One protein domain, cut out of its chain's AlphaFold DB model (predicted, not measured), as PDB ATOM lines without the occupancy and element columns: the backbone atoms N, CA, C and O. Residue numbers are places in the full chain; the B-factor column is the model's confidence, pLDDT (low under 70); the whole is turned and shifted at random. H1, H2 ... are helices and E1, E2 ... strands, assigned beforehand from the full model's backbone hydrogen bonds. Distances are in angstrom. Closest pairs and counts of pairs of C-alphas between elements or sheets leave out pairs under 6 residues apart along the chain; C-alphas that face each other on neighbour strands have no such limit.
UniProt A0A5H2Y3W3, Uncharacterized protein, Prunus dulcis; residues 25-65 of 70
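What this domain is: This is residues 25 to 65 of the 70 residues of an uncharacterized protein of Prunus dulcis (UniProt A0A5H2Y3W3). A single helix, H1, packs over one face of a narrow two-strand ribbon, E1 beside E2, and runs back along it against the direction of the strands. The long loop of residues 29 to 42 reaches one end of this small rod at Gly 39, and the turn between H1 and E2 reaches the other at Pro 57. The printed part has 41 residues with one named helix and two named strands, in the order E1, H1, E2; the sheet is E1 then E2, parallel. The class is mixed, helices and strands, with 20 residues in named elements, under half of those printed. The whole is compact, with a radius of gyration of the C-alphas of 9.7 A, and spans 32 by 14 by 14 A.

Where its parts are: E1 is residues 25 to 28, 9.7 A long, beginning at C-alpha 25 (133.823, 191.993, 131.317). H1 is residues 43 to 54, 16.4 A from its first C-alpha at (130.118, 197.705, 150.443) to its last. E2 is residues 60 to 63, 9.8 A long, ending at C-alpha 63 (133.061, 188.475, 141.175).

How they stand to each other: E1 and E2 are parallel neighbours at 18 degrees; N 27 and O 61, 2.8 A apart, and N 63 and O 27, 2.9 A apart, are within hydrogen-bond range. E1, H1 and E2 form a strand-helix-strand unit, two parallel neighbour strands with a helix between them in the chain, and its crossover is right-handed. The closest C-alphas of E1 and H1 are those of Phe 27 and Ala 49, 5.9 A. The closest of H1 and E2 are those of Ala 53 and Ser 60, 5.5 A. In H1 every O i to N i+4 pair is within hydrogen-bond range.

The domain as a whole: The two C-alphas farthest apart, those of Gly 39 and Pro 57, are 32.1 A from each other. The printed part has no cut. The link from E1 to H1, 14 residues, is long; that from H1 to E2, 5 residues, is tight. The mean pLDDT of the printed part is 87.2, and no printed residue is under 70.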
ATOM      1  N   SER A  25     132.985 191.140 130.482       80.38
ATOM      2  CA  SER A  25     133.823 191.993 131.317       80.38
ATOM      3  C   SER A  25     133.747 191.479 132.755       80.38
ATOM      4  O   SER A  25     132.664 191.411 133.340       80.38
ATOM      5  N   VAL A  26     134.885 191.053 133.308       85.38
ATOM      6  CA  VAL A  26     134.969 190.525 134.676       85.38
ATOM      7  C   VAL A  26     135.386 191.649 135.617       85.38
ATOM      8  O   VAL A  26     136.475 192.201 135.486       85.38
ATOM      9  N   PHE A  27     134.521 191.958 136.576       88.12
ATOM     10  CA  PHE A  27     134.717 192.980 137.596       88.12
ATOM     11  C   PHE A  27     134.979 192.292 138.933       88.12
ATOM     12  O   PHE A  27     134.053 191.897 139.643       88.12
ATOM     13  N   ASP A  28     136.252 192.089 139.254       88.94
ATOM     14  CA  ASP A  28     136.667 191.504 140.528       88.94
ATOM     15  C   ASP A  28     136.750 192.591 141.596       88.94
ATOM     16  O   ASP A  28     137.621 193.461 141.532       88.94
ATOM     17  N   VAL A  29     135.867 192.531 142.596       88.38
ATOM     18  CA  VAL A  29     135.816 193.531 143.674       88.38
ATOM     19  C   VAL A  29     137.100 193.576 144.512       88.38
ATOM     20  O   VAL A  29     137.367 194.595 145.142       88.38
ATOM     21  N   THR A  30     137.914 192.516 144.511       89.25
ATOM     22  CA  THR A  30     139.209 192.462 145.219       89.25
ATOM     23  C   THR A  30     140.370 193.036 144.415       89.25
ATOM     24  O   THR A  30     141.459 193.235 144.956       89.25
ATOM     25  N   SER A  31     140.153 193.330 143.129       86.62
ATOM     26  CA  SER A  31     141.177 193.933 142.280       86.62
ATOM     27  C   SER A  31     141.659 195.267 142.849       86.62
ATOM     28  O   SER A  31     140.934 195.958 143.565       86.62
ATOM     29  N   ALA A  32     142.874 195.677 142.476       84.62
ATOM     30  CA  ALA A  32     143.444 196.960 142.893       84.62
ATOM     31  C   ALA A  32     142.546 198.170 142.556       84.62
ATOM     32  O   ALA A  32     142.647 199.205 143.210       84.62
ATOM     33  N   THR A  33     141.656 198.032 141.571       87.25
ATOM     34  CA  THR A  33     140.698 199.059 141.146       87.25
ATOM     35  C   THR A  33     139.602 199.322 142.183       87.25
ATOM     36  O   THR A  33     139.181 200.465 142.351       87.25
ATOM     37  N   TYR A  34     139.141 198.280 142.882       89.31
ATOM     38  CA  TYR A  34     138.018 198.359 143.828       89.31
ATOM     39  C   TYR A  34     138.448 198.151 145.283       89.31
ATOM     40  O   TYR A  34     137.842 198.716 146.190       89.31
ATOM     41  N   GLY A  35     139.523 197.395 145.512       85.38
ATOM     42  CA  GLY A  35     140.220 197.319 146.792       85.38
ATOM     43  C   GLY A  35     139.474 196.580 147.902       85.38
ATOM     44  O   GLY A  35     139.809 196.788 149.070       85.38
ATOM     45  N   ALA A  36     138.486 195.731 147.587       86.56
ATOM     46  CA  ALA A  36     137.829 194.906 148.600       86.56
ATOM     47  C   ALA A  36     138.851 193.977 149.269       86.56
ATOM     48  O   ALA A  36     139.627 193.297 148.597       86.56
ATOM     49  N   LYS A  37     138.826 193.927 150.603       85.75
ATOM     50  CA  LYS A  37     139.708 193.070 151.400       85.75
ATOM     51  C   LYS A  37     138.896 192.042 152.186       85.75
ATOM     52  O   LYS A  37     137.841 192.393 152.715       85.75
ATOM     53  N   PRO A  38     139.394 190.801 152.325       80.56
ATOM     54  CA  PRO A  38     138.793 189.817 153.217       80.56
ATOM     55  C   PRO A  38     138.698 190.362 154.647       80.56
ATOM     56  O   PRO A  38     139.649 190.966 155.140       80.56
ATOM     57  N   GLY A  39     137.554 190.164 155.304       77.62
ATOM     58  CA  GLY A  39     137.333 190.604 156.688       77.62
ATOM     59  C   GLY A  39     137.144 192.116 156.882       77.62
ATOM     60  O   GLY A  39     137.004 192.561 158.017       77.62
ATOM     61  N   SER A  40     137.125 192.904 155.804       81.94
ATOM     62  CA  SER A  40     136.793 194.334 155.817       81.94
ATOM     63  C   SER A  40     135.395 194.564 155.246       81.94
ATOM     64  O   SER A  40     134.874 193.721 154.515       81.94
ATOM     65  N   ASP A  41     134.804 195.731 155.517       84.94
ATOM     66  CA  ASP A  41     133.639 196.180 154.754       84.94
ATOM     67  C   ASP A  41     133.986 196.241 153.257       84.94
ATOM     68  O   ASP A  41     135.006 196.819 152.864       84.94
ATOM     69  N   VAL A  42     133.140 195.616 152.437       88.44
ATOM     70  CA  VAL A  42     133.278 195.555 150.972       88.44
ATOM     71  C   VAL A  42     132.209 196.377 150.252       88.44
ATOM     72  O   VAL A  42     132.211 196.428 149.023       88.44
ATOM     73  N   SER A  43     131.307 197.035 150.987       90.31
ATOM     74  CA  SER A  43     130.118 197.705 150.443       90.31
ATOM     75  C   SER A  43     130.478 198.751 149.388       90.31
ATOM     76  O   SER A  43     129.904 198.776 148.298       90.31
ATOM     77  N   THR A  44     131.495 199.569 149.670       90.56
ATOM     78  CA  THR A  44     131.959 200.617 148.743       90.56
ATOM     79  C   THR A  44     132.589 200.030 147.477       90.56
ATOM     80  O   THR A  44     132.302 200.484 146.369       90.56
ATOM     81  N   ALA A  45     133.423 198.997 147.627       90.50
ATOM     82  CA  ALA A  45     134.094 198.331 146.511       90.50
ATOM     83  C   ALA A  45     133.088 197.623 145.589       90.50
ATOM     84  O   ALA A  45     133.165 197.745 144.366       90.50
ATOM     85  N   LEU A  46     132.100 196.947 146.183       91.06
ATOM     86  CA  LEU A  46     131.028 196.269 145.462       91.06
ATOM     87  C   LEU A  46     130.143 197.257 144.699       91.06
ATOM     88  O   LEU A  46     129.860 197.028 143.528       91.06
ATOM     89  N   ALA A  47     129.743 198.370 145.322       93.38
ATOM     90  CA  ALA A  47     128.933 199.393 144.659       93.38
ATOM     91  C   ALA A  47     129.648 199.992 143.435       93.38
ATOM     92  O   ALA A  47     129.030 200.204 142.393       93.38
ATOM     93  N   LYS A  48     130.963 200.219 143.535       92.44
ATOM     94  CA  LYS A  48     131.786 200.723 142.424       92.44
ATOM     95  C   LYS A  48     131.877 199.704 141.288       92.44
ATOM     96  O   LYS A  48     131.568 200.048 140.152       92.44
ATOM     97  N   ALA A  49     132.215 198.453 141.602       92.06
ATOM     98  CA  ALA A  49     132.286 197.380 140.611       92.06
ATOM     99  C   ALA A  49     130.939 197.125 139.923       92.06
ATOM    100  O   ALA A  49     130.894 196.860 138.725       92.06
ATOM    101  N   TRP A  50     129.836 197.241 140.667       93.19
ATOM    102  CA  TRP A  50     128.488 197.108 140.126       93.19
ATOM    103  C   TRP A  50     128.122 198.254 139.179       93.19
ATOM    104  O   TRP A  50     127.587 198.004 138.101       93.19
ATOM    105  N   SER A  51     128.437 199.502 139.538       92.69
ATOM    106  CA  SER A  51     128.238 200.653 138.644       92.69
ATOM    107  C   SER A  51     129.013 200.506 137.337       92.69
ATOM    108  O   SER A  51     128.447 200.719 136.265       92.69
ATOM    109  N   ASP A  52     130.277 200.088 137.409       90.06
ATOM    110  CA  ASP A  52     131.115 199.912 136.220       90.06
ATOM    111  C   ASP A  52     130.631 198.741 135.351       90.06
ATOM    112  O   ASP A  52     130.623 198.835 134.124       90.06
ATOM    113  N   ALA A  53     130.145 197.664 135.978       89.06
ATOM    114  CA  ALA A  53     129.501 196.556 135.280       89.06
ATOM    115  C   ALA A  53     128.214 196.986 134.564       89.06
ATOM    116  O   ALA A  53     127.994 196.599 133.418       89.06
ATOM    117  N   CYS A  54     127.386 197.820 135.200       88.88
ATOM    118  CA  CYS A  54     126.185 198.388 134.583       88.88
ATOM    119  C   CYS A  54     126.501 199.315 133.401       88.88
ATOM    120  O   CYS A  54     125.721 199.380 132.454       88.88
ATOM    121  N   ALA A  55     127.624 200.033 133.443       89.00
ATOM    122  CA  ALA A  55     128.058 200.902 132.351       89.00
ATOM    123  C   ALA A  55     128.699 200.132 131.179       89.00
ATOM    124  O   ALA A  55     128.968 200.722 130.130       89.00
ATOM    125  N   SER A  56     128.962 198.831 131.338       85.06
ATOM    126  CA  SER A  56     129.604 198.030 130.303       85.06
ATOM    127  C   SER A  56     128.666 197.793 129.113       85.06
ATOM    128  O   SER A  56     127.542 197.317 129.289       85.06
ATOM    129  N   PRO A  57     129.129 198.022 127.872       80.88
ATOM    130  CA  PRO A  57     128.362 197.712 126.666       80.88
ATOM    131  C   PRO A  57     128.288 196.201 126.381       80.88
ATOM    132  O   PRO A  57     127.722 195.787 125.371       80.88
ATOM    133  N   SER A  58     128.918 195.369 127.215       81.62
ATOM    134  CA  SER A  58     129.038 193.921 127.047       81.62
ATOM    135  C   SER A  58     128.536 193.170 128.277       81.62
ATOM    136  O   SER A  58     128.410 193.728 129.368       81.62
ATOM    137  N   ALA A  59     128.273 191.869 128.103       82.00
ATOM    138  CA  ALA A  59     127.924 190.984 129.209       82.00
ATOM    139  C   ALA A  59     128.941 191.142 130.348       82.00
ATOM    140  O   ALA A  59     130.146 191.127 130.109       82.00
ATOM    141  N   SER A  60     128.457 191.316 131.571       87.94
ATOM    142  CA  SER A  60     129.303 191.668 132.710       87.94
ATOM    143  C   SER A  60     129.154 190.661 133.836       87.94
ATOM    144  O   SER A  60     128.057 190.177 134.112       87.94
ATOM    145  N   LYS A  61     130.273 190.334 134.482       89.00
ATOM    146  CA  LYS A  61     130.338 189.415 135.618       89.00
ATOM    147  C   LYS A  61     131.045 190.102 136.776       89.00
ATOM    148  O   LYS A  61     132.250 190.311 136.715       89.00
ATOM    149  N   VAL A  62     130.308 190.398 137.840       89.00
ATOM    150  CA  VAL A  62     130.887 190.872 139.102       89.00
ATOM    151  C   VAL A  62     131.276 189.657 139.941       89.00
ATOM    152  O   VAL A  62     130.448 188.781 140.189       89.00
ATOM    153  N   VAL A  63     132.543 189.566 140.339       89.75
ATOM    154  CA  VAL A  63     133.061 188.475 141.175       89.75
ATOM    155  C   VAL A  63     133.166 188.979 142.602       89.75
ATOM    156  O   VAL A  63     133.886 189.938 142.865       89.75
ATOM    157  N   VAL A  64     132.447 188.321 143.511       86.88
ATOM    158  CA  VAL A  64     132.499 188.572 144.955       86.88
ATOM    159  C   VAL A  64     133.308 187.442 145.603       86.88
ATOM    160  O   VAL A  64     133.003 186.274 145.344       86.88
ATOM    161  N   PRO A  65     134.347 187.747 146.401       82.38
ATOM    162  CA  PRO A  65     135.160 186.730 147.056       82.38
ATOM    163  C   PRO A  65     134.343 185.952 148.091       82.38
ATOM    164  O   PRO A  65     133.366 186.457 148.646       82.38
TER     165      PRO A  65